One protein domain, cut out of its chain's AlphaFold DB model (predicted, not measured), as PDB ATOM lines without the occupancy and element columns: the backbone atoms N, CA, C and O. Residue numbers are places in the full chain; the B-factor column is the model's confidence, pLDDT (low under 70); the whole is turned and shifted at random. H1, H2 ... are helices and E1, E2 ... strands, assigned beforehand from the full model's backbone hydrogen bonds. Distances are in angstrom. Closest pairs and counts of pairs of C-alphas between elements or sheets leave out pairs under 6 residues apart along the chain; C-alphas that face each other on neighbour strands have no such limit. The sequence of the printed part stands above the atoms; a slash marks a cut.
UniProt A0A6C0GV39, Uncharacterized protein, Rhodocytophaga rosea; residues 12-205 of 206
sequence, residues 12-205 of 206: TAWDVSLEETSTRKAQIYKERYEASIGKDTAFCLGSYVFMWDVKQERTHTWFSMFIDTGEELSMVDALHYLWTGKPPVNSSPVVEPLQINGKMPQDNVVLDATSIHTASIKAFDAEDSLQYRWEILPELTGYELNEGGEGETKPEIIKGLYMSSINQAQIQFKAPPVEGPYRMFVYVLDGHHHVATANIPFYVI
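Overview. This is residues 12 to 205 of the 206 residues of an uncharacterized protein of Rhodocytophaga rosea (UniProt A0A6C0GV39). In a domain with little regular structure, E1, E6, E5 and E3 make a twisted sheet, and H1 and H2, side by side, reach away from the end where E6 begins; E2 and E4 make a small antiparallel sheet. The 194 printed residues include three named helices and six named strands, H1 H2 E1 E2 E3 H3 E4 E5 E6, class mixed, with under half in named elements. The whole is compact, radius of gyration of the C-alphas 17.6 A, spanning 58 by 42 by 28 A.

Along the chain. Find C-alpha 22 at (189.253, 265.537, 140.865); H1 runs to residue 37, 21.0 A. Next come H2, 74 to 84, E1, 109 to 112, E2, 116 to 120, E3, 131 to 138, H3, 142 to 145, E4, 170 to 174, and E5, 180 to 189, 29.6 A. E6, 194 to 205, 36.0 A, ends at (200.687, 264.710, 167.892).

Arrangement. In the mixed sheet, look at hairpin E5 and E6, antiparallel, N 182 to O 202 2.8 A; E3 is antiparallel to E5, N 133 to O 187 2.9 A; E1 is parallel to E6, N 111 to O 203 2.8 A. E2 and E4 show N 117 to O 173, 2.8 A. H1 and H2 touch, closest C-alphas Ala 26 and Met 75, 4.3 A; each only grazes the sheet, and H3 is not on it. In H1 and H2 every O i to N i+4 pair is within hydrogen-bond range; H3 is too short for one.

Size, cuts and confidence. The printed part has no cut; the C-alphas farthest apart, Ala 42 and Thr 114, are 59.4 A apart. Links H1 to H2, H2 to E1 and H3 to E4 are long. Residues 143 to 144 and 146 to 150 have pLDDT under 70.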
ATOM      1  N   THR A  12     199.132 273.809 154.473       95.56
ATOM      2  CA  THR A  12     198.889 273.600 155.900       95.56
ATOM      3  C   THR A  12     199.895 274.375 156.754       95.56
ATOM      4  O   THR A  12     200.923 274.855 156.270       95.56
ATOM      5  N   ALA A  13     199.640 274.440 158.060       95.88
ATOM      6  CA  ALA A  13     200.552 275.009 159.049       95.88
ATOM      7  C   ALA A  13     201.911 274.280 159.123       95.88
ATOM      8  O   ALA A  13     202.887 274.864 159.584       95.88
ATOM      9  N   TRP A  14     201.984 273.032 158.650       94.62
ATOM     10  CA  TRP A  14     203.213 272.234 158.546       94.62
ATOM     11  C   TRP A  14     203.783 272.202 157.115       94.62
ATOM     12  O   TRP A  14     204.467 271.258 156.734       94.62
ATOM     13  N   ASP A  15     203.501 273.245 156.327       92.44
ATOM     14  CA  ASP A  15     204.050 273.500 154.988       92.44
ATOM     15  C   ASP A  15     203.781 272.390 153.958       92.44
ATOM     16  O   ASP A  15     204.604 272.074 153.101       92.44
ATOM     17  N   VAL A  16     202.588 271.806 153.982       92.94
ATOM     18  CA  VAL A  16     202.180 270.780 153.013       92.94
ATOM     19  C   VAL A  16     201.081 271.323 152.114       92.94
ATOM     20  O   VAL A  16     200.121 271.925 152.589       92.94
ATOM     21  N   SER A  17     201.218 271.142 150.802       94.19
ATOM     22  CA  SER A  17     200.276 271.710 149.837       94.19
ATOM     23  C   SER A  17     198.915 271.014 149.879       94.19
ATOM     24  O   SER A  17     198.818 269.784 149.941       94.19
ATOM     25  N   LEU A  18     197.851 271.813 149.818       95.69
ATOM     26  CA  LEU A  18     196.485 271.328 149.669       95.69
ATOM     27  C   LEU A  18     196.238 270.967 148.206       95.69
ATOM     28  O   LEU A  18     196.556 271.741 147.299       95.69
ATOM     29  N   GLU A  19     195.686 269.780 147.991       96.69
ATOM     30  CA  GLU A  19     195.376 269.272 146.662       96.69
ATOM     31  C   GLU A  19     193.873 269.368 146.413       96.69
ATOM     32  O   GLU A  19     193.063 269.007 147.266       96.69
ATOM     33  N   GLU A  20     193.504 269.856 145.233       97.06
ATOM     34  CA  GLU A  20     192.110 269.941 144.812       97.06
ATOM     35  C   GLU A  20     191.511 268.550 144.560       97.06
ATOM     36  O   GLU A  20     192.205 267.618 144.140       97.06
ATOM     37  N   THR A  21     190.194 268.423 144.731       98.44
ATOM     38  CA  THR A  21     189.472 267.211 144.320       98.44
ATOM     39  C   THR A  21     189.530 267.024 142.804       98.44
ATOM     40  O   THR A  21     189.699 267.995 142.058       98.44
ATOM     41  N   SER A  22     189.338 265.798 142.310       98.31
ATOM     42  CA  SER A  22     189.253 265.537 140.865       98.31
ATOM     43  C   SER A  22     188.178 266.402 140.200       98.31
ATOM     44  O   SER A  22     188.434 267.002 139.156       98.31
ATOM     45  N   THR A  23     187.017 266.567 140.845       98.31
ATOM     46  CA  THR A  23     185.937 267.447 140.376       98.31
ATOM     47  C   THR A  23     186.419 268.884 140.198       98.31
ATOM     48  O   THR A  23     186.183 269.495 139.151       98.31
ATOM     49  N   ARG A  24     187.126 269.444 141.190       97.56
ATOM     50  CA  ARG A  24     187.629 270.818 141.087       97.56
ATOM     51  C   ARG A  24     188.757 270.929 140.062       97.56
ATOM     52  O   ARG A  24     188.784 271.897 139.303       97.56
ATOM     53  N   LYS A  25     189.630 269.925 139.956       97.25
ATOM     54  CA  LYS A  25     190.631 269.850 138.880       97.25
ATOM     55  C   LYS A  25     189.962 269.872 137.508       97.25
ATOM     56  O   LYS A  25     190.354 270.690 136.685       97.25
ATOM     57  N   ALA A  26     188.919 269.080 137.267       96.94
ATOM     58  CA  ALA A  26     188.169 269.079 136.004       96.94
ATOM     59  C   ALA A  26     187.688 270.486 135.606       96.94
ATOM     60  O   ALA A  26     187.899 270.930 134.475       96.94
ATOM     61  N   GLN A  27     187.111 271.218 136.563       96.56
ATOM     62  CA  GLN A  27     186.688 272.606 136.359       96.56
ATOM     63  C   GLN A  27     187.873 273.507 135.993       96.56
ATOM     64  O   GLN A  27     187.797 274.254 135.023       96.56
ATOM     65  N   ILE A  28     188.994 273.387 136.709       94.56
ATOM     66  CA  ILE A  28     190.217 274.152 136.432       94.56
ATOM     67  C   ILE A  28     190.758 273.859 135.022       94.56
ATOM     68  O   ILE A  28     191.198 274.782 134.334       94.56
ATOM     69  N   TYR A  29     190.734 272.601 134.573       94.25
ATOM     70  CA  TYR A  29     191.142 272.230 133.213       94.25
ATOM     71  C   TYR A  29     190.260 272.908 132.164       94.25
ATOM     72  O   TYR A  29     190.785 273.526 131.235       94.25
ATOM     73  N   LYS A  30     188.937 272.864 132.355       95.12
ATOM     74  CA  LYS A  30     187.967 273.532 131.484       95.12
ATOM     75  C   LYS A  30     188.179 275.041 131.427       95.12
ATOM     76  O   LYS A  30     188.406 275.578 130.345       95.12
ATOM     77  N   GLU A  31     188.202 275.698 132.586       94.50
ATOM     78  CA  GLU A  31     188.415 277.145 132.712       94.50
ATOM     79  C   GLU A  31     189.690 277.587 131.972       94.50
ATOM     80  O   GLU A  31     189.698 278.582 131.244       94.50
ATOM     81  N   ARG A  32     190.785 276.831 132.113       91.00
ATOM     82  CA  ARG A  32     192.078 277.168 131.494       91.00
ATOM     83  C   ARG A  32     192.106 276.924 130.000       91.00
ATOM     84  O   ARG A  32     192.679 277.742 129.274       91.00
ATOM     85  N   TYR A  33     191.524 275.815 129.552       93.56
ATOM     86  CA  TYR A  33     191.411 275.525 128.133       93.56
ATOM     87  C   TYR A  33     190.614 276.627 127.440       93.56
ATOM     88  O   TYR A  33     191.116 277.232 126.497       93.56
ATOM     89  N   GLU A  34     189.432 276.961 127.953       93.19
ATOM     90  CA  GLU A  34     188.558 277.988 127.381       93.19
ATOM     91  C   GLU A  34     189.202 279.379 127.419       93.19
ATOM     92  O   GLU A  34     189.149 280.107 126.431       93.19
ATOM     93  N   ALA A  35     189.869 279.749 128.516       92.12
ATOM     94  CA  ALA A  35     190.472 281.074 128.654       92.12
ATOM     95  C   ALA A  35     191.724 281.289 127.788       92.12
ATOM     96  O   ALA A  35     192.062 282.440 127.498       92.12
ATOM     97  N   SER A  36     192.431 280.215 127.418       88.25
ATOM     98  CA  SER A  36     193.737 280.304 126.749       88.25
ATOM     99  C   SER A  36     193.769 279.616 125.387       88.25
ATOM    100  O   SER A  36     194.100 280.258 124.400       88.25
ATOM    101  N   ILE A  37     193.452 278.322 125.332       90.25
ATOM    102  CA  ILE A  37     193.618 277.489 124.132       90.25
ATOM    103  C   ILE A  37     192.435 277.703 123.189       90.25
ATOM    104  O   ILE A  37     192.618 278.136 122.059       90.25
ATOM    105  N   GLY A  38     191.211 277.487 123.678       86.38
ATOM    106  CA  GLY A  38     189.992 277.638 122.881       86.38
ATOM    107  C   GLY A  38     189.705 279.080 122.452       86.38
ATOM    108  O   GLY A  38     188.991 279.298 121.477       86.38
ATOM    109  N   LYS A  39     190.267 280.071 123.156       90.56
ATOM    110  CA  LYS A  39     190.089 281.496 122.844       90.56
ATOM    111  C   LYS A  39     190.974 281.987 121.697       90.56
ATOM    112  O   LYS A  39     190.560 282.887 120.968       90.56
ATOM    113  N   ASP A  40     192.187 281.459 121.556       90.56
ATOM    114  CA  ASP A  40     193.142 281.920 120.543       90.56
ATOM    115  C   ASP A  40     193.008 281.114 119.250       90.56
ATOM    116  O   ASP A  40     193.823 280.257 118.927       90.56
ATOM    117  N   THR A  41     191.979 281.424 118.469       87.31
ATOM    118  CA  THR A  41     191.763 280.784 117.164       87.31
ATOM    119  C   THR A  41     192.653 281.357 116.055       87.31
ATOM    120  O   THR A  41     192.539 280.926 114.909       87.31
ATOM    121  N   ALA A  42     193.483 282.365 116.350       92.81
ATOM    122  CA  ALA A  42     194.309 283.053 115.358       92.81
ATOM    123  C   ALA A  42     195.728 282.478 115.286       92.81
ATOM    124  O   ALA A  42     196.278 282.361 114.191       92.81
ATOM    125  N   PHE A  43     196.313 282.115 116.432       94.19
ATOM    126  CA  PHE A  43     197.702 281.653 116.513       94.19
ATOM    127  C   PHE A  43     197.876 280.324 117.255       94.19
ATOM    128  O   PHE A  43     198.889 279.650 117.047       94.19
ATOM    129  N   CYS A  44     196.920 279.904 118.089       93.62
ATOM    130  CA  CYS A  44     197.007 278.615 118.766       93.62
ATOM    131  C   CYS A  44     196.530 277.490 117.839       93.62
ATOM    132  O   CYS A  44     195.354 277.386 117.505       93.62
ATOM    133  N   LEU A  45     197.455 276.615 117.439       92.50
ATOM    134  CA  LEU A  45     197.148 275.441 116.610       92.50
ATOM    135  C   LEU A  45     196.671 274.231 117.430       92.50
ATOM    136  O   LEU A  45     196.306 273.206 116.858       92.50
ATOM    137  N   GLY A  46     196.712 274.325 118.760       90.62
ATOM    138  CA  GLY A  46     196.337 273.253 119.674       90.62
ATOM    139  C   GLY A  46     197.196 273.216 120.935       90.62
ATOM    140  O   GLY A  46     197.986 274.120 121.218       90.62
ATOM    141  N   SER A  47     197.038 272.143 121.704       92.81
ATOM    142  CA  SER A  47     197.721 271.938 122.981       92.81
ATOM    143  C   SER A  47     197.997 270.462 123.234       92.81
ATOM    144  O   SER A  47     197.190 269.619 122.850       92.81
ATOM    145  N   TYR A  48     199.061 270.173 123.978       93.12
ATOM    146  CA  TYR A  48     199.334 268.850 124.536       93.12
ATOM    147  C   TYR A  48     199.096 268.906 126.036       93.12
ATOM    148  O   TYR A  48     199.629 269.784 126.717       93.12
ATOM    149  N   VAL A  49     198.256 268.007 126.539       93.25
ATOM    150  CA  VAL A  49     197.894 268.003 127.950       93.25
ATOM    151  C   VAL A  49     198.911 267.224 128.780       93.25
ATOM    152  O   VAL A  49     199.502 266.255 128.312       93.25
ATOM    153  N   PHE A  50     199.109 267.666 130.019       89.19
ATOM    154  CA  PHE A  50     199.958 267.015 131.004       89.19
ATOM    155  C   PHE A  50     199.177 266.881 132.320       89.19
ATOM    156  O   PHE A  50     198.611 267.877 132.763       89.19
ATOM    157  N   MET A  51     199.131 265.721 132.973       89.62
ATOM    158  CA  MET A  51     199.800 264.458 132.641       89.62
ATOM    159  C   MET A  51     198.771 263.395 132.247       89.62
ATOM    160  O   MET A  51     197.950 263.001 133.068       89.62
ATOM    161  N   TRP A  52     198.838 262.912 131.005       95.12
ATOM    162  CA  TRP A  52     198.001 261.808 130.515       95.12
ATOM    163  C   TRP A  52     198.563 260.447 130.964       95.12
ATOM    164  O   TRP A  52     198.945 259.623 130.142       95.12
ATOM    165  N   ASP A  53     198.732 260.271 132.271       93.56
ATOM    166  CA  ASP A  53     199.254 259.046 132.892       93.56
ATOM    167  C   ASP A  53     199.053 259.111 134.419       93.56
ATOM    168  O   ASP A  53     198.387 260.024 134.930       93.56
ATOM    169  N   VAL A  54     199.681 258.183 135.139       92.62
ATOM    170  CA  VAL A  54     199.888 258.181 136.586       92.62
ATOM    171  C   VAL A  54     201.368 258.378 136.904       92.62
ATOM    172  O   VAL A  54     202.239 257.682 136.390       92.62
ATOM    173  N   LYS A  55     201.673 259.329 137.787       90.94
ATOM    174  CA  LYS A  55     203.028 259.566 138.299       90.94
ATOM    175  C   LYS A  55     202.926 260.182 139.680       90.94
ATOM    176  O   LYS A  55     202.108 261.069 139.918       90.94
ATOM    177  N   GLN A  56     203.807 259.751 140.568       91.44
ATOM    178  CA  GLN A  56     204.029 260.447 141.823       91.44
ATOM    179  C   GLN A  56     204.681 261.811 141.545       91.44
ATOM    180  O   GLN A  56     205.790 261.890 141.012       91.44
ATOM    181  N   GLU A  57     203.975 262.879 141.908       88.88
ATOM    182  CA  GLU A  57     204.462 264.256 141.847       88.88
ATOM    183  C   GLU A  57     203.825 265.040 143.003       88.88
ATOM    184  O   GLU A  57     202.705 265.540 142.889       88.88
ATOM    185  N   ARG A  58     204.510 265.092 144.149       89.94
ATOM    186  CA  ARG A  58     204.000 265.404 145.500       89.94
ATOM    187  C   ARG A  58     203.017 264.371 146.029       89.94
ATOM    188  O   ARG A  58     203.201 263.828 147.114       89.94
ATOM    189  N   THR A  59     201.992 264.069 145.246       93.88
ATOM    190  CA  THR A  59     201.080 262.946 145.459       93.88
ATOM    191  C   THR A  59     200.898 262.198 144.141       93.88
ATOM    192  O   THR A  59     201.092 262.752 143.056       93.88
ATOM    193  N   HIS A  60     200.487 260.935 144.207       94.25
ATOM    194  CA  HIS A  60     200.190 260.114 143.027       94.25
ATOM    195  C   HIS A  60     198.910 260.550 142.302       94.25
ATOM    196  O   HIS A  60     198.640 260.064 141.206       94.25
ATOM    197  N   THR A  61     198.130 261.478 142.868       96.19
ATOM    198  CA  THR A  61     196.914 262.032 142.248       96.19
ATOM    199  C   THR A  61     197.086 263.461 141.742       96.19
ATOM    200  O   THR A  61     196.169 263.979 141.101       96.19
ATOM    201  N   TRP A  62     198.225 264.121 141.999       94.88
ATOM    202  CA  TRP A  62     198.342 265.570 141.817       94.88
ATOM    203  C   TRP A  62     198.063 266.010 140.378       94.88
ATOM    204  O   TRP A  62     197.136 266.789 140.134       94.88
ATOM    205  N   PHE A  63     198.847 265.494 139.429       93.44
ATOM    206  CA  PHE A  63     198.686 265.754 137.992       93.44
ATOM    207  C   PHE A  63     198.129 264.573 137.209       93.44
ATOM    208  O   PHE A  63     197.779 264.762 136.043       93.44
ATOM    209  N   SER A  64     198.064 263.393 137.827       95.19
ATOM    210  CA  SER A  64     197.599 262.170 137.183       95.19
ATOM    211  C   SER A  64     196.165 262.320 136.687       95.19
ATOM    212  O   SER A  64     195.318 262.891 137.377       95.19
ATOM    213  N   MET A  65     195.903 261.813 135.485       97.00
ATOM    214  CA  MET A  65     194.563 261.748 134.880       97.00
ATOM    215  C   MET A  65     193.913 260.376 135.020       97.00
ATOM    216  O   MET A  65     192.721 260.234 134.766       97.00
ATOM    217  N   PHE A  66     194.690 259.407 135.486       97.31
ATOM    218  CA  PHE A  66     194.277 258.046 135.762       97.31
ATOM    219  C   PHE A  66     194.710 257.684 137.184       97.31
ATOM    220  O   PHE A  66     195.476 258.417 137.825       97.31
ATOM    221  N   ILE A  67     194.244 256.544 137.679       95.62
ATOM    222  CA  ILE A  67     194.817 255.888 138.861       95.62
ATOM    223  C   ILE A  67     195.571 254.621 138.452       95.62
ATOM    224  O   ILE A  67     195.430 254.156 137.327       95.62
ATOM    225  N   ASP A  68     196.370 254.052 139.362       91.50
ATOM    226  CA  ASP A  68     197.260 252.907 139.079       91.50
ATOM    227  C   ASP A  68     196.544 251.691 138.451       91.50
ATOM    228  O   ASP A  68     197.162 250.876 137.769       91.50
ATOM    229  N   THR A  69     195.238 251.554 138.696       93.56
ATOM    230  CA  THR A  69     194.379 250.479 138.183       93.56
ATOM    231  C   THR A  69     193.764 250.767 136.805       93.56
ATOM    232  O   THR A  69     193.175 249.864 136.213       93.56
ATOM    233  N   GLY A  70     193.983 251.964 136.251       95.31
ATOM    234  CA  GLY A  70     193.606 252.363 134.894       95.31
ATOM    235  C   GLY A  70     192.375 253.263 134.799       95.31
ATOM    236  O   GLY A  70     192.181 253.879 133.757       95.31
ATOM    237  N   GLU A  71     191.575 253.389 135.859       97.62
ATOM    238  CA  GLU A  71     190.337 254.172 135.845       97.62
ATOM    239  C   GLU A  71     190.601 255.664 135.603       97.62
ATOM    240  O   GLU A  71     191.581 256.240 136.091       97.62
ATOM    241  N   GLU A  72     189.691 256.287 134.859       97.62
ATOM    242  CA  GLU A  72     189.769 257.673 134.408       97.62
ATOM    243  C   GLU A  72     189.275 258.638 135.491       97.62
ATOM    244  O   GLU A  72     188.259 258.406 136.144       97.62
ATOM    245  N   LEU A  73     189.999 259.741 135.692       97.56
ATOM    246  CA  LEU A  73     189.557 260.837 136.554       97.56
ATOM    247  C   LEU A  73     188.718 261.832 135.755       97.56
ATOM    248  O   LEU A  73     188.954 262.040 134.569       97.56
ATOM    249  N   SER A  74     187.864 262.593 136.441       96.44
ATOM    250  CA  SER A  74     186.991 263.614 135.834       96.44
ATOM    251  C   SER A  74     187.699 264.651 134.942       96.44
ATOM    252  O   SER A  74     187.060 265.326 134.135       96.44
ATOM    253  N   MET A  75     189.022 264.818 135.061       97.25
ATOM    254  CA  MET A  75     189.793 265.628 134.111       97.25
ATOM    255  C   MET A  75     189.735 265.078 132.675       97.25
ATOM    256  O   MET A  75     189.754 265.878 131.738       97.25
ATOM    257  N   VAL A  76     189.642 263.759 132.493       97.56
ATOM    258  CA  VAL A  76     189.473 263.103 131.188       97.56
ATOM    259  C   VAL A  76     188.116 263.466 130.584       97.56
ATOM    260  O   VAL A  76     188.080 263.919 129.440       97.56
ATOM    261  N   ASP A  77     187.033 263.430 131.365       96.75
ATOM    262  CA  ASP A  77     185.693 263.863 130.926       96.75
ATOM    263  C   ASP A  77     185.683 265.312 130.441       96.75
ATOM    264  O   ASP A  77     185.103 265.646 129.403       96.75
ATOM    265  N   ALA A  78     186.356 266.194 131.190       96.56
ATOM    266  CA  ALA A  78     186.466 267.600 130.829       96.56
ATOM    267  C   ALA A  78     187.154 267.760 129.465       96.56
ATOM    268  O   ALA A  78     186.673 268.514 128.619       96.56
ATOM    269  N   LEU A  79     188.246 267.032 129.221       96.38
ATOM    270  CA  LEU A  79     188.951 267.060 127.938       96.38
ATOM    271  C   LEU A  79     188.143 266.421 126.811       96.38
ATOM    272  O   LEU A  79     188.111 266.977 125.714       96.38
ATOM    273  N   HIS A  80     187.444 265.316 127.078       96.75
ATOM    274  CA  HIS A  80     186.538 264.686 126.121       96.75
ATOM    275  C   HIS A  80     185.504 265.697 125.617       96.75
ATOM    276  O   HIS A  80     185.344 265.874 124.405       96.75
ATOM    277  N   TYR A  81     184.865 266.426 126.536       96.69
ATOM    278  CA  TYR A  81     183.922 267.482 126.186       96.69
ATOM    279  C   TYR A  81     184.570 268.600 125.372       96.69
ATOM    280  O   TYR A  81     184.038 268.995 124.335       96.69
ATOM    281  N   LEU A  82     185.730 269.094 125.803       95.06
ATOM    282  CA  LEU A  82     186.419 270.200 125.134       95.06
ATOM    283  C   LEU A  82     186.880 269.848 123.716       95.06
ATOM    284  O   LEU A  82     186.869 270.710 122.842       95.06
ATOM    285  N   TRP A  83     187.281 268.600 123.474       94.94
ATOM    286  CA  TRP A  83     187.787 268.164 122.172       94.94
ATOM    287  C   TRP A  83     186.689 267.729 121.204       94.94
ATOM    288  O   TRP A  83     186.847 267.886 119.995       94.94
ATOM    289  N   THR A  84     185.582 267.184 121.706       96.19
ATOM    290  CA  THR A  84     184.513 266.625 120.860       96.19
ATOM    291  C   THR A  84     183.261 267.502 120.794       96.19
ATOM    292  O   THR A  84     182.427 267.324 119.904       96.19
ATOM    293  N   GLY A  85     183.105 268.432 121.739       95.44
ATOM    294  CA  GLY A  85     181.897 269.232 121.937       95.44
ATOM    295  C   GLY A  85     180.732 268.471 122.581       95.44
ATOM    296  O   GLY A  85     179.625 269.010 122.642       95.44
ATOM    297  N   LYS A  86     180.937 267.228 123.035       96.44
ATOM    298  CA  LYS A  86     179.898 266.367 123.621       96.44
ATOM    299  C   LYS A  86     180.358 265.802 124.964       96.44
ATOM    300  O   LYS A  86     181.537 265.495 125.093       96.44
ATOM    301  N   PRO A  87     179.478 265.692 125.974       92.00
ATOM    302  CA  PRO A  87     179.842 265.029 127.222       92.00
ATOM    303  C   PRO A  87     180.101 263.535 126.972       92.00
ATOM    304  O   PRO A  87     179.558 262.990 125.998       92.00
ATOM    305  N   PRO A  88     180.903 262.872 127.822       92.94
ATOM    306  CA  PRO A  88     181.030 261.426 127.756       92.94
ATOM    307  C   PRO A  88     179.673 260.767 128.047       92.94
ATOM    308  O   PRO A  88     178.787 261.362 128.663       92.94
ATOM    309  N   VAL A  89     179.487 259.544 127.546       92.31
ATOM    310  CA  VAL A  89     178.231 258.794 127.735       92.31
ATOM    311  C   VAL A  89     178.050 258.381 129.194       92.31
ATOM    312  O   VAL A  89     176.922 258.384 129.672       92.31
ATOM    313  N   ASN A  90     179.153 258.049 129.865       94.06
ATOM    314  CA  ASN A  90     179.215 257.865 131.305       94.06
ATOM    315  C   ASN A  90     180.210 258.873 131.876       94.06
ATOM    316  O   ASN A  90     181.269 259.052 131.277       94.06
ATOM    317  N   SER A  91     179.857 259.555 132.960       94.44
ATOM    318  CA  SER A  91     180.718 260.576 133.563       94.44
ATOM    319  C   SER A  91     181.359 260.044 134.835       94.44
ATOM    320  O   SER A  91     180.767 259.245 135.545       94.44
ATOM    321  N   SER A  92     182.546 260.543 135.160       97.12
ATOM    322  CA  SER A  92     183.179 260.254 136.442       97.12
ATOM    323  C   SER A  92     182.342 260.796 137.606       97.12
ATOM    324  O   SER A  92     181.759 261.884 137.484       97.12
ATOM    325  N   PRO A  93     182.395 260.146 138.785       98.19
ATOM    326  CA  PRO A  93     181.713 260.643 139.968       98.19
ATOM    327  C   PRO A  93     182.110 262.081 140.333       98.19
ATOM    328  O   PRO A  93     183.233 262.551 140.110       98.19
ATOM    329  N   VAL A  94     181.190 262.795 140.972       98.25
ATOM    330  CA  VAL A  94     181.410 264.145 141.501       98.25
ATOM    331  C   VAL A  94     181.600 264.073 143.007       98.25
ATOM    332  O   VAL A  94     180.810 263.440 143.702       98.25
ATOM    333  N   VAL A  95     182.622 264.751 143.534       98.69
ATOM    334  CA  VAL A  95     182.947 264.742 144.966       98.69
ATOM    335  C   VAL A  95     183.130 266.143 145.547       98.69
ATOM    336  O   VAL A  95     183.737 267.030 144.939       98.69
ATOM    337  N   GLU A  96     182.636 266.326 146.772       98.25
ATOM    338  CA  GLU A  96     182.989 267.460 147.633       98.25
ATOM    339  C   GLU A  96     184.341 267.210 148.338       98.25
ATOM    340  O   GLU A  96     184.820 266.070 148.370       98.25
ATOM    341  N   PRO A  97     184.980 268.242 148.927       98.06
ATOM    342  CA  PRO A  97     186.196 268.056 149.715       98.06
ATOM    343  C   PRO A  97     186.033 267.007 150.821       98.06
ATOM    344  O   PRO A  97     185.036 266.996 151.549       98.06
ATOM    345  N   LEU A  98     187.048 266.152 150.962       98.56
ATOM    346  CA  LEU A  98     187.132 265.172 152.038       98.56
ATOM    347  C   LEU A  98     187.251 265.875 153.400       98.56
ATOM    348  O   LEU A  98     187.961 266.871 153.523       98.56
ATOM    349  N   GLN A  99     186.584 265.336 154.423       98.75
ATOM    350  CA  GLN A  99     186.589 265.889 155.776       98.75
ATOM    351  C   GLN A  99     187.034 264.866 156.820       98.75
ATOM    352  O   GLN A  99     186.706 263.683 156.711       98.75
ATOM    353  N   ILE A 100     187.702 265.341 157.875       98.75
ATOM    354  CA  ILE A 100     187.981 264.580 159.104       98.75
ATOM    355  C   ILE A 100     187.321 265.300 160.280       98.75
ATOM    356  O   ILE A 100     187.612 266.463 160.548       98.75
ATOM    357  N   ASN A 101     186.428 264.618 160.998       98.38
ATOM    358  CA  ASN A 101     185.622 265.175 162.094       98.38
ATOM    359  C   ASN A 101     184.892 266.478 161.700       98.38
ATOM    360  O   ASN A 101     184.819 267.419 162.488       98.38
ATOM    361  N   GLY A 102     184.407 266.550 160.456       98.12
ATOM    362  CA  GLY A 102     183.747 267.734 159.894       98.12
ATOM    363  C   GLY A 102     184.682 268.895 159.526       98.12
ATOM    364  O   GLY A 102     184.198 269.929 159.074       98.12
ATOM    365  N   LYS A 103     186.000 268.747 159.707       98.50
ATOM    366  CA  LYS A 103     187.006 269.740 159.305       98.50
ATOM    367  C   LYS A 103     187.451 269.514 157.865       98.50
ATOM    368  O   LYS A 103     187.648 268.371 157.450       98.50
ATOM    369  N   MET A 104     187.632 270.603 157.131       97.25
ATOM    370  CA  MET A 104     188.110 270.637 155.750       97.25
ATOM    371  C   MET A 104     189.650 270.710 155.688       97.25
ATOM    372  O   MET A 104     190.288 271.032 156.693       97.25
ATOM    373  N   PRO A 105     190.279 270.465 154.519       94.50
ATOM    374  CA  PRO A 105     191.739 270.495 154.387       94.50
ATOM    375  C   PRO A 105     192.408 271.799 154.848       94.50
ATOM    376  O   PRO A 105     193.484 271.767 155.443       94.50
ATOM    377  N   GLN A 106     191.763 272.947 154.635       95.38
ATOM    378  CA  GLN A 106     192.273 274.257 155.052       95.38
ATOM    379  C   GLN A 106     192.223 274.510 156.569       95.38
ATOM    380  O   GLN A 106     192.832 275.466 157.045       95.38
ATOM    381  N   ASP A 107     191.532 273.661 157.334       97.62
ATOM    382  CA  ASP A 107     191.343 273.845 158.778       97.62
ATOM    383  C   ASP A 107     192.517 273.304 159.615       97.62
ATOM    384  O   ASP A 107     192.433 273.298 160.843       97.62
ATOM    385  N   ASN A 108     193.610 272.857 158.978       96.94
ATOM    386  CA  ASN A 108     194.809 272.314 159.633       96.94
ATOM    387  C   ASN A 108     194.470 271.206 160.642       96.94
ATOM    388  O   ASN A 108     194.575 271.381 161.856       96.94
ATOM    389  N   VAL A 109     194.027 270.056 160.135       98.44
ATOM    390  CA  VAL A 109     193.604 268.930 160.975       98.44
ATOM    391  C   VAL A 109     194.782 268.395 161.797       98.44
ATOM    392  O   VAL A 109     195.726 267.848 161.238       98.44
ATOM    393  N   VAL A 110     194.698 268.516 163.124       98.50
ATOM    394  CA  VAL A 110     195.625 267.908 164.091       98.50
ATOM    395  C   VAL A 110     194.864 266.877 164.920       98.50
ATOM    396  O   VAL A 110     193.757 267.171 165.384       98.50
ATOM    397  N   LEU A 111     195.431 265.680 165.058       98.62
ATOM    398  CA  LEU A 111     194.844 264.512 165.715       98.62
ATOM    399  C   LEU A 111     195.807 263.977 166.780       98.62
ATOM    400  O   LEU A 111     197.019 264.007 166.571       98.62
ATOM    401  N   ASP A 112     195.279 263.445 167.877       98.56
ATOM    402  CA  ASP A 112     196.107 262.782 168.886       98.56
ATOM    403  C   ASP A 112     196.522 261.386 168.390       98.56
ATOM    404  O   ASP A 112     195.801 260.708 167.646       98.56
ATOM    405  N   ALA A 113     197.701 260.921 168.786       98.38
ATOM    406  CA  ALA A 113     198.178 259.601 168.417       98.38
ATOM    407  C   ALA A 113     197.194 258.546 168.923       98.38
ATOM    408  O   ALA A 113     196.733 258.569 170.065       98.38
ATOM    409  N   THR A 114     196.881 257.562 168.080       97.62
ATOM    410  CA  THR A 114     195.995 256.437 168.415       97.62
ATOM    411  C   THR A 114     194.526 256.772 168.713       97.62
ATOM    412  O   THR A 114     193.758 255.840 168.980       97.62
ATOM    413  N   SER A 115     194.082 258.031 168.629       98.31
ATOM    414  CA  SER A 115     192.664 258.369 168.793       98.31
ATOM    415  C   SER A 115     191.828 257.979 167.572       98.31
ATOM    416  O   SER A 115     192.328 257.826 166.456       98.31
ATOM    417  N   ILE A 116     190.530 257.764 167.801       98.25
ATOM    418  CA  ILE A 116     189.572 257.361 166.766       98.25
ATOM    419  C   ILE A 116     188.894 258.604 166.197       98.25
ATOM    420  O   ILE A 116     188.389 259.447 166.941       98.25
ATOM    421  N   HIS A 117     188.830 258.677 164.874       98.50
ATOM    422  CA  HIS A 117     188.240 259.784 164.136       98.50
ATOM    423  C   HIS A 117     187.331 259.291 163.018       98.50
ATOM    424  O   HIS A 117     187.394 258.137 162.590       98.50
ATOM    425  N   THR A 118     186.471 260.191 162.554       98.44
ATOM    426  CA  THR A 118     185.570 259.934 161.430       98.44
ATOM    427  C   THR A 118     186.062 260.694 160.213       98.44
ATOM    428  O   THR A 118     186.241 261.909 160.286       98.44
ATOM    429  N   ALA A 119     186.253 259.990 159.103       98.50
ATOM    430  CA  ALA A 119     186.455 260.602 157.799       98.50
ATOM    431  C   ALA A 119     185.194 260.432 156.956       98.50
ATOM    432  O   ALA A 119     184.554 259.380 157.005       98.50
ATOM    433  N   SER A 120     184.826 261.460 156.202       98.44
ATOM    434  CA  SER A 120     183.613 261.446 155.389       98.44
ATOM    435  C   SER A 120     183.791 262.243 154.113       98.44
ATOM    436  O   SER A 120     184.317 263.358 154.144       98.44
ATOM    437  N   ILE A 121     183.271 261.708 153.017       98.50
ATOM    438  CA  ILE A 121     183.156 262.395 151.739       98.50
ATOM    439  C   ILE A 121     181.705 262.376 151.272       98.50
ATOM    440  O   ILE A 121     180.975 261.416 151.511       98.50
ATOM    441  N   LYS A 122     181.284 263.440 150.592       98.44
ATOM    442  CA  LYS A 122     180.047 263.415 149.814       98.44
ATOM    443  C   LYS A 122     180.403 263.204 148.360       98.44
ATOM    444  O   LYS A 122     181.263 263.905 147.826       98.44
ATOM    445  N   ALA A 123     179.711 262.258 147.755       98.12
ATOM    446  CA  ALA A 123     179.864 261.926 146.361       98.12
ATOM    447  C   ALA A 123     178.495 261.746 145.713       98.12
ATOM    448  O   ALA A 123     177.524 261.384 146.384       98.12
ATOM    449  N   PHE A 124     178.434 262.012 144.419       97.56
ATOM    450  CA  PHE A 124     177.244 261.860 143.604       97.56
ATOM    451  C   PHE A 124     177.634 261.366 142.216       97.56
ATOM    452  O   PHE A 124     178.629 261.818 141.654       97.56
ATOM    453  N   ASP A 125     176.815 260.476 141.685       96.56
ATOM    454  CA  ASP A 125     176.874 259.965 140.325       96.56
ATOM    455  C   ASP A 125     175.425 259.763 139.868       96.56
ATOM    456  O   ASP A 125     174.584 259.348 140.678       96.56
ATOM    457  N   ALA A 126     175.089 260.195 138.652       93.06
ATOM    458  CA  ALA A 126     173.703 260.168 138.186       93.06
ATOM    459  C   ALA A 126     173.347 258.825 137.537       93.06
ATOM    460  O   ALA A 126     172.164 258.485 137.438       93.06
ATOM    461  N   GLU A 127     174.360 258.085 137.105       93.94
ATOM    462  CA  GLU A 127     174.269 256.885 136.299       93.94
ATOM    463  C   GLU A 127     174.457 255.628 137.159       93.94
ATOM    464  O   GLU A 127     173.727 254.650 136.979       93.94
ATOM    465  N   ASP A 128     175.359 255.686 138.144       94.94
ATOM    466  CA  ASP A 128     175.953 254.501 138.754       94.94
ATOM    467  C   ASP A 128     175.937 254.456 140.289       94.94
ATOM    468  O   ASP A 128     175.777 255.439 141.017       94.94
ATOM    469  N   SER A 129     176.114 253.242 140.819       95.31
ATOM    470  CA  SER A 129     176.301 253.018 142.253       95.31
ATOM    471  C   SER A 129     177.765 253.175 142.650       95.31
ATOM    472  O   SER A 129     178.640 252.572 142.037       95.31
ATOM    473  N   LEU A 130     178.020 253.882 143.749       97.50
ATOM    474  CA  LEU A 130     179.379 254.236 144.147       97.50
ATOM    475  C   LEU A 130     180.032 253.230 145.096       97.50
ATOM    476  O   LEU A 130     179.439 252.814 146.097       97.50
ATOM    477  N   GLN A 131     181.298 252.922 144.822       97.06
ATOM    478  CA  GLN A 131     182.198 252.183 145.706       97.06
ATOM    479  C   GLN A 131     183.314 253.091 146.218       97.06
ATOM    480  O   GLN A 131     183.718 254.040 145.552       97.06
ATOM    481  N   TYR A 132     183.834 252.785 147.402       97.56
ATOM    482  CA  TYR A 132     184.823 253.610 148.084       97.56
ATOM    483  C   TYR A 132     186.073 252.801 148.406       97.56
ATOM    484  O   TYR A 132     186.005 251.666 148.887       97.56
ATOM    485  N   ARG A 133     187.229 253.421 148.186       96.62
ATOM    486  CA  ARG A 133     188.534 252.935 148.637       96.62
ATOM    487  C   ARG A 133     189.231 254.052 149.395       96.62
ATOM    488  O   ARG A 133     189.212 255.197 148.960       96.62
ATOM    489  N   TRP A 134     189.876 253.702 150.501       97.94
ATOM    490  CA  TRP A 134     190.573 254.653 151.363       97.94
ATOM    491  C   TRP A 134     192.027 254.248 151.541       97.94
ATOM    492  O   TRP A 134     192.334 253.070 151.742       97.94
ATOM    493  N   GLU A 135     192.921 255.230 151.532       97.56
ATOM    494  CA  GLU A 135     194.341 255.042 151.825       97.56
ATOM    495  C   GLU A 135     194.809 256.104 152.824       97.56
ATOM    496  O   GLU A 135     194.444 257.270 152.710       97.56
ATOM    497  N   ILE A 136     195.631 255.708 153.797       98.31
ATOM    498  CA  ILE A 136     196.368 256.630 154.665       98.31
ATOM    499  C   ILE A 136     197.849 256.407 154.387       98.31
ATOM    500  O   ILE A 136     198.339 255.281 154.501       98.31
ATOM    501  N   LEU A 137     198.540 257.476 154.008       97.94
ATOM    502  CA  LEU A 137     199.957 257.478 153.667       97.94
ATOM    503  C   LEU A 137     200.698 258.471 154.574       97.94
ATOM    504  O   LEU A 137     200.110 259.487 154.962       97.94
ATOM    505  N   PRO A 138     201.977 258.224 154.902       97.19
ATOM    506  CA  PRO A 138     202.870 259.284 155.358       97.19
ATOM    507  C   PRO A 138     202.901 260.419 154.331       97.19
ATOM    508  O   PRO A 138     202.874 260.170 153.124       97.19
ATOM    509  N   GLU A 139     202.940 261.661 154.797       95.56
ATOM    510  CA  GLU A 139     203.128 262.805 153.908       95.56
ATOM    511  C   GLU A 139     204.616 262.979 153.601       95.56
ATOM    512  O   GLU A 139     205.435 263.003 154.519       95.56
ATOM    513  N   LEU A 140     204.955 263.143 152.322       90.00
ATOM    514  CA  LEU A 140     206.329 263.435 151.927       90.00
ATOM    515  C   LEU A 140     206.712 264.857 152.343       90.00
ATOM    516  O   LEU A 140     205.974 265.814 152.089       90.00
ATOM    517  N   THR A 141     207.890 265.017 152.944       83.50
ATOM    518  CA  THR A 141     208.393 266.334 153.363       83.50
ATOM    519  C   THR A 141     209.864 266.540 153.017       83.50
ATOM    520  O   THR A 141     210.638 265.598 152.859       83.50
ATOM    521  N   GLY A 142     210.271 267.808 152.903       78.00
ATOM    522  CA  GLY A 142     211.678 268.186 152.770       78.00
ATOM    523  C   GLY A 142     212.392 267.479 151.615       78.00
ATOM    524  O   GLY A 142     212.026 267.652 150.457       78.00
ATOM    525  N   TYR A 143     213.427 266.697 151.940       63.62
ATOM    526  CA  TYR A 143     214.283 266.030 150.953       63.62
ATOM    527  C   TYR A 143     213.566 264.933 150.153       63.62
ATOM    528  O   TYR A 143     214.043 264.569 149.086       63.62
ATOM    529  N   GLU A 144     212.432 264.416 150.637       69.69
ATOM    530  CA  GLU A 144     211.663 263.374 149.944       69.69
ATOM    531  C   GLU A 144     210.904 263.921 148.728       69.69
ATOM    532  O   GLU A 144     210.518 263.174 147.833       69.69
ATOM    533  N   LEU A 145     210.732 265.245 148.666       73.00
ATOM    534  CA  LEU A 145     210.068 265.972 147.587       73.00
ATOM    535  C   LEU A 145     210.984 266.185 146.361       73.00
ATOM    536  O   LEU A 145     210.809 267.162 145.638       73.00
ATOM    537  N   ASN A 146     211.979 265.311 146.154       67.50
ATOM    538  CA  ASN A 146     212.945 265.250 145.043       67.50
ATOM    539  C   ASN A 146     212.841 266.385 144.000       67.50
ATOM    540  O   ASN A 146     212.300 266.219 142.909       67.50
ATOM    541  N   GLU A 147     213.424 267.549 144.305       63.41
ATOM    542  CA  GLU A 147     213.345 268.744 143.444       63.41
ATOM    543  C   GLU A 147     214.294 268.689 142.225       63.41
ATOM    544  O   GLU A 147     214.284 269.581 141.377       63.41
ATOM    545  N   GLY A 148     215.117 267.636 142.125       59.38
ATOM    546  CA  GLY A 148     216.185 267.474 141.130       59.38
ATOM    547  C   GLY A 148     215.858 266.593 139.917       59.38
ATOM    548  O   GLY A 148     216.742 266.360 139.098       59.38
ATOM    549  N   GLY A 149     214.624 266.095 139.782       59.59
ATOM    550  CA  GLY A 149     214.204 265.306 138.614       59.59
ATOM    551  C   GLY A 149     214.478 263.798 138.687       59.59
ATOM    552  O   GLY A 149     214.286 263.109 137.690       59.59
ATOM    553  N   GLU A 150     214.860 263.267 139.851       62.09
ATOM    554  CA  GLU A 150     215.078 261.821 140.065       62.09
ATOM    555  C   GLU A 150     213.773 261.011 140.217       62.09
ATOM    556  O   GLU A 150     213.806 259.796 140.397       62.09
ATOM    557  N   GLY A 151     212.618 261.672 140.076       71.38
ATOM    558  CA  GLY A 151     211.302 261.081 140.305       71.38
ATOM    559  C   GLY A 151     210.997 260.939 141.796       71.38
ATOM    560  O   GLY A 151     211.892 260.810 142.624       71.38
ATOM    561  N   GLU A 152     209.723 261.002 142.156       83.88
ATOM    562  CA  GLU A 152     209.263 260.724 143.514       83.88
ATOM    563  C   GLU A 152     208.649 259.321 143.569       83.88
ATOM    564  O   GLU A 152     208.134 258.824 142.566       83.88
ATOM    565  N   THR A 153     208.667 258.688 144.742       87.50
ATOM    566  CA  THR A 153     208.045 257.372 144.954       87.50
ATOM    567  C   THR A 153     206.833 257.521 145.863       87.50
ATOM    568  O   THR A 153     206.913 258.187 146.894       87.50
ATOM    569  N   LYS A 154     205.707 256.904 145.486       91.94
ATOM    570  CA  LYS A 154     204.499 256.873 146.321       91.94
ATOM    571  C   LYS A 154     204.831 256.218 147.674       91.94
ATOM    572  O   LYS A 154     205.360 255.106 147.670       91.94
ATOM    573  N   PRO A 155     204.526 256.860 148.818       92.81
ATOM    574  CA  PRO A 155     204.714 256.243 150.127       92.81
ATOM    575  C   PRO A 155     203.897 254.958 150.290       92.81
ATOM    576  O   PRO A 155     202.822 254.800 149.710       92.81
ATOM    577  N   GLU A 156     204.376 254.055 151.142       95.00
ATOM    578  CA  GLU A 156     203.644 252.834 151.475       95.00
ATOM    579  C   GLU A 156     202.362 253.137 152.265       95.00
ATOM    580  O   GLU A 156     202.332 253.984 153.163       95.00
ATOM    581  N   ILE A 157     201.296 252.396 151.955       96.56
ATOM    582  CA  ILE A 157     200.006 252.532 152.638       96.56
ATOM    583  C   ILE A 157     200.120 251.973 154.059       96.56
ATOM    584  O   ILE A 157     200.523 250.823 154.266       96.56
ATOM    585  N   ILE A 158     199.667 252.746 155.046       96.94
ATOM    586  CA  ILE A 158     199.624 252.303 156.439       96.94
ATOM    587  C   ILE A 158     198.415 251.389 156.646       96.94
ATOM    588  O   ILE A 158     197.257 251.798 156.541       96.94
ATOM    589  N   LYS A 159     198.681 250.118 156.952       95.06
ATOM    590  CA  LYS A 159     197.653 249.087 157.159       95.06
ATOM    591  C   LYS A 159     197.155 249.069 158.607       95.06
ATOM    592  O   LYS A 159     197.869 249.446 159.528       95.06
ATOM    593  N   GLY A 160     195.936 248.562 158.811       93.81
ATOM    594  CA  GLY A 160     195.395 248.284 160.150       93.81
ATOM    595  C   GLY A 160     194.867 249.500 160.920       93.81
ATOM    596  O   GLY A 160     194.652 249.395 162.123       93.81
ATOM    597  N   LEU A 161     194.652 250.638 160.251       95.06
ATOM    598  CA  LEU A 161     194.107 251.848 160.879       95.06
ATOM    599  C   LEU A 161     192.573 251.927 160.839       95.06
ATOM    600  O   LEU A 161     191.981 252.670 161.614       95.06
ATOM    601  N   TYR A 162     191.910 251.189 159.950       94.88
ATOM    602  CA  TYR A 162     190.461 251.286 159.761       94.88
ATOM    603  C   TYR A 162     189.681 250.461 160.790       94.88
ATOM    604  O   TYR A 162     189.988 249.292 161.019       94.88
ATOM    605  N   MET A 163     188.651 251.073 161.373       87.69
ATOM    606  CA  MET A 163     187.786 250.479 162.403       87.69
ATOM    607  C   MET A 163     186.428 250.018 161.850       87.69
ATOM    608  O   MET A 163     185.681 249.326 162.537       87.69
ATOM    609  N   SER A 164     186.098 250.404 160.617       83.06
ATOM    610  CA  SER A 164     184.849 250.074 159.926       83.06
ATOM    611  C   SER A 164     185.119 249.488 158.540       83.06
ATOM    612  O   SER A 164     186.257 249.467 158.070       83.06
ATOM    613  N   SER A 165     184.055 249.041 157.860       84.88
ATOM    614  CA  SER A 165     184.132 248.760 156.424       84.88
ATOM    615  C   SER A 165     184.677 249.984 155.691       84.88
ATOM    616  O   SER A 165     184.253 251.107 155.959       84.88
ATOM    617  N   ILE A 166     185.612 249.752 154.774       84.75
ATOM    618  CA  ILE A 166     186.229 250.804 153.961       84.75
ATOM    619  C   ILE A 166     185.456 251.077 152.666       84.75
ATOM    620  O   ILE A 166     185.806 251.987 151.938       84.75
ATOM    621  N   ASN A 167     184.383 250.338 152.372       90.81
ATOM    622  CA  ASN A 167     183.572 250.569 151.170       90.81
ATOM    623  C   ASN A 167     182.358 251.469 151.458       90.81
ATOM    624  O   ASN A 167     181.221 251.132 151.136       90.81
ATOM    625  N   GLN A 168     182.579 252.570 152.178       95.00
ATOM    626  CA  GLN A 168     181.530 253.509 152.578       95.00
ATOM    627  C   GLN A 168     182.009 254.956 152.428       95.00
ATOM    628  O   GLN A 168     183.194 255.244 152.588       95.00
ATOM    629  N   ALA A 169     181.060 255.866 152.186       97.00
ATOM    630  CA  ALA A 169     181.299 257.310 152.099       97.00
ATOM    631  C   ALA A 169     181.802 257.923 153.418       97.00
ATOM    632  O   ALA A 169     182.399 258.996 153.428       97.00
ATOM    633  N   GLN A 170     181.559 257.235 154.533       97.75
ATOM    634  CA  GLN A 170     182.043 257.596 155.853       97.75
ATOM    635  C   GLN A 170     182.697 256.380 156.500       97.75
ATOM    636  O   GLN A 170     182.107 255.299 156.518       97.75
ATOM    637  N   ILE A 171     183.879 256.579 157.075       97.88
ATOM    638  CA  ILE A 171     184.640 255.541 157.769       97.88
ATOM    639  C   ILE A 171     185.109 256.026 159.138       97.88
ATOM    640  O   ILE A 171     185.300 257.224 159.365       97.88
ATOM    641  N   GLN A 172     185.342 255.080 160.044       98.12
ATOM    642  CA  GLN A 172     186.104 255.328 161.264       98.12
ATOM    643  C   GLN A 172     187.523 254.793 161.111       98.12
ATOM    644  O   GLN A 172     187.735 253.674 160.637       98.12
ATOM    645  N   PHE A 173     188.496 255.582 161.548       98.12
ATOM    646  CA  PHE A 173     189.903 255.211 161.523       98.12
ATOM    647  C   PHE A 173     190.600 255.651 162.806       98.12
ATOM    648  O   PHE A 173     190.160 256.565 163.502       98.12
ATOM    649  N   LYS A 174     191.697 254.974 163.111       98.25
ATOM    650  CA  LYS A 174     192.617 255.297 164.186       98.25
ATOM    651  C   LYS A 174     193.760 256.129 163.614       98.25
ATOM    652  O   LYS A 174     194.351 255.733 162.609       98.25
ATOM    653  N   ALA A 175     194.078 257.260 164.237       98.31
ATOM    654  CA  ALA A 175     195.250 258.037 163.856       98.31
ATOM    655  C   ALA A 175     196.528 257.181 164.008       98.31
ATOM    656  O   ALA A 175     196.610 256.374 164.950       98.31
ATOM    657  N   PRO A 176     197.516 257.322 163.103       98.31
ATOM    658  CA  PRO A 176     198.822 256.689 163.247       98.31
ATOM    659  C   PRO A 176     199.425 256.901 164.649       98.31
ATOM    660  O   PRO A 176     199.160 257.914 165.288       98.31
ATOM    661  N   PRO A 177     200.213 255.944 165.172       97.50
ATOM    662  CA  PRO A 177     200.797 256.053 166.510       97.50
ATOM    663  C   PRO A 177     202.070 256.909 166.562       97.50
ATOM    664  O   PRO A 177     202.580 257.161 167.648       97.50
ATOM    665  N   VAL A 178     202.624 257.279 165.408       97.81
ATOM    666  CA  VAL A 178     203.860 258.056 165.301       97.81
ATOM    667  C   VAL A 178     203.480 259.505 165.011       97.81
ATOM    668  O   VAL A 178     202.591 259.760 164.202       97.81
ATOM    669  N   GLU A 179     204.127 260.440 165.701       97.94
ATOM    670  CA  GLU A 179     203.988 261.872 165.436       97.94
ATOM    671  C   GLU A 179     204.436 262.196 164.005       97.94
ATOM    672  O   GLU A 179     205.444 261.670 163.526       97.94
ATOM    673  N   GLY A 180     203.708 263.084 163.332       97.38
ATOM    674  CA  GLY A 180     204.104 263.579 162.020       97.38
ATOM    675  C   GLY A 180     202.941 263.858 161.072       97.38
ATOM    676  O   GLY A 180     201.772 263.695 161.433       97.38
ATOM    677  N   PRO A 181     203.257 264.308 159.848       97.88
ATOM    678  CA  PRO A 181     202.264 264.597 158.831       97.88
ATOM    679  C   PRO A 181     201.863 263.335 158.056       97.88
ATOM    680  O   PRO A 181     202.684 262.486 157.702       97.88
ATOM    681  N   TYR A 182     200.578 263.248 157.745       98.44
ATOM    682  CA  TYR A 182     199.963 262.159 156.999       98.44
ATOM    683  C   TYR A 182     198.940 262.716 156.019       98.44
ATOM    684  O   TYR A 182     198.416 263.818 156.196       98.44
ATOM    685  N   ARG A 183     198.582 261.910 155.022       98.56
ATOM    686  CA  ARG A 183     197.499 262.220 154.094       98.56
ATOM    687  C   ARG A 183     196.547 261.058 153.969       98.56
ATOM    688  O   ARG A 183     196.953 259.923 153.725       98.56
ATOM    689  N   MET A 184     195.264 261.362 154.102       98.62
ATOM    690  CA  MET A 184     194.202 260.431 153.765       98.62
ATOM    691  C   MET A 184     193.712 260.708 152.352       98.62
ATOM    692  O   MET A 184     193.374 261.845 152.035       98.62
ATOM    693  N   PHE A 185     193.627 259.665 151.537       98.50
ATOM    694  CA  PHE A 185     193.043 259.676 150.205       98.50
ATOM    695  C   PHE A 185     191.758 258.861 150.202       98.50
ATOM    696  O   PHE A 185     191.654 257.832 150.875       98.50
ATOM    697  N   VAL A 186     190.809 259.298 149.385       98.44
ATOM    698  CA  VAL A 186     189.621 258.529 149.036       98.44
ATOM    699  C   VAL A 186     189.469 258.475 147.523       98.44
ATOM    700  O   VAL A 186     189.685 259.469 146.826       98.44
ATOM    701  N   TYR A 187     189.097 257.296 147.040       98.44
ATOM    702  CA  TYR A 187     188.737 257.019 145.658       98.44
ATOM    703  C   TYR A 187     187.278 256.594 145.646       98.44
ATOM    704  O   TYR A 187     186.898 255.681 146.384       98.44
ATOM    705  N   VAL A 188     186.481 257.256 144.823       98.50
ATOM    706  CA  VAL A 188     185.063 256.969 144.642       98.50
ATOM    707  C   VAL A 188     184.888 256.431 143.231       98.50
ATOM    708  O   VAL A 188     185.092 257.177 142.281       98.50
ATOM    709  N   LEU A 189     184.594 255.140 143.104       97.94
ATOM    710  CA  LEU A 189     184.514 254.424 141.832       97.94
ATOM    711  C   LEU A 189     183.054 254.225 141.425       97.94
ATOM    712  O   LEU A 189     182.227 253.886 142.276       97.94
ATOM    713  N   ASP A 190     182.767 254.379 140.137       96.56
ATOM    714  CA  ASP A 190     181.444 254.149 139.529       96.56
ATOM    715  C   ASP A 190     181.198 252.667 139.164       96.56
ATOM    716  O   ASP A 190     180.064 252.221 139.015       96.56
ATOM    717  N   GLY A 191     182.266 251.869 139.048       95.19
ATOM    718  CA  GLY A 191     182.205 250.489 138.551       95.19
ATOM    719  C   GLY A 191     182.243 250.362 137.021       95.19
ATOM    720  O   GLY A 191     182.216 249.242 136.509       95.19
ATOM    721  N   HIS A 192     182.386 251.474 136.304       95.75
ATOM    722  CA  HIS A 192     182.446 251.590 134.847       95.75
ATOM    723  C   HIS A 192     183.703 252.333 134.377       95.75
ATOM    724  O   HIS A 192     183.684 253.022 133.360       95.75
ATOM    725  N   HIS A 193     184.820 252.094 135.073       95.25
ATOM    726  CA  HIS A 193     186.157 252.583 134.726       95.25
ATOM    727  C   HIS A 193     186.370 254.093 134.950       95.25
ATOM    728  O   HIS A 193     187.354 254.645 134.454       95.25
ATOM    729  N   HIS A 194     185.534 254.746 135.763       97.50
ATOM    730  CA  HIS A 194     185.794 256.105 136.234       97.50
ATOM    731  C   HIS A 194     185.960 256.169 137.746       97.50
ATOM    732  O   HIS A 194     185.489 255.336 138.529       97.50
ATOM    733  N   VAL A 195     186.671 257.203 138.171       98.19
ATOM    734  CA  VAL A 195     186.968 257.438 139.571       98.19
ATOM    735  C   VAL A 195     186.997 258.927 139.874       98.19
ATOM    736  O   VAL A 195     187.463 259.756 139.095       98.19
ATOM    737  N   ALA A 196     186.541 259.279 141.067       98.56
ATOM    738  CA  ALA A 196     186.776 260.581 141.656       98.56
ATOM    739  C   ALA A 196     187.729 260.471 142.839       98.56
ATOM    740  O   ALA A 196     187.700 259.497 143.593       98.56
ATOM    741  N   THR A 197     188.576 261.481 143.016       98.62
ATOM    742  CA  THR A 197     189.558 261.512 144.099       98.62
ATOM    743  C   THR A 197     189.445 262.777 144.925       98.62
ATOM    744  O   THR A 197     189.200 263.875 144.422       98.62
ATOM    745  N   ALA A 198     189.664 262.612 146.222       98.62
ATOM    746  CA  ALA A 198     189.901 263.698 147.154       98.62
ATOM    747  C   ALA A 198     190.914 263.234 148.196       98.62
ATOM    748  O   ALA A 198     191.072 262.036 148.447       98.62
ATOM    749  N   ASN A 199     191.594 264.184 148.823       98.62
ATOM    750  CA  ASN A 199     192.471 263.883 149.938       98.62
ATOM    751  C   ASN A 199     192.477 265.015 150.964       98.62
ATOM    752  O   ASN A 199     192.015 266.124 150.699       98.62
ATOM    753  N   ILE A 200     192.967 264.698 152.156       98.62
ATOM    754  CA  ILE A 200     193.115 265.647 153.251       98.62
ATOM    755  C   ILE A 200     194.424 265.365 153.997       98.62
ATOM    756  O   ILE A 200     194.624 264.241 154.475       98.62
ATOM    757  N   PRO A 201     195.333 266.350 154.097       98.38
ATOM    758  CA  PRO A 201     196.483 266.244 154.975       98.38
ATOM    759  C   PRO A 201     196.051 266.461 156.430       98.38
ATOM    760  O   PRO A 201     195.197 267.300 156.727       98.38
ATOM    761  N   PHE A 202     196.669 265.730 157.349       98.69
ATOM    762  CA  PHE A 202     196.507 265.906 158.788       98.69
ATOM    763  C   PHE A 202     197.838 265.675 159.506       98.69
ATOM    764  O   PHE A 202     198.741 265.030 158.975       98.69
ATOM    765  N   TYR A 203     197.965 266.203 160.717       98.62
ATOM    766  CA  TYR A 203     199.141 266.031 161.563       98.62
ATOM    767  C   TYR A 203     198.774 265.224 162.807       98.62
ATOM    768  O   TYR A 203     197.721 265.450 163.399       98.62
ATOM    769  N   VAL A 204     199.631 264.291 163.204       98.69
ATOM    770  CA  VAL A 204     199.486 263.528 164.446       98.69
ATOM    771  C   VAL A 204     200.426 264.089 165.497       98.69
ATOM    772  O   VAL A 204     201.609 264.256 165.208       98.69
ATOM    773  N   ILE A 205     199.912 264.331 166.702       98.06
ATOM    774  CA  ILE A 205     200.687 264.710 167.892       98.06
ATOM    775  C   ILE A 205     200.622 263.609 168.968       98.06
ATOM    776  O   ILE A 205     199.680 262.818 168.939       98.06
TER     777      ILE A 205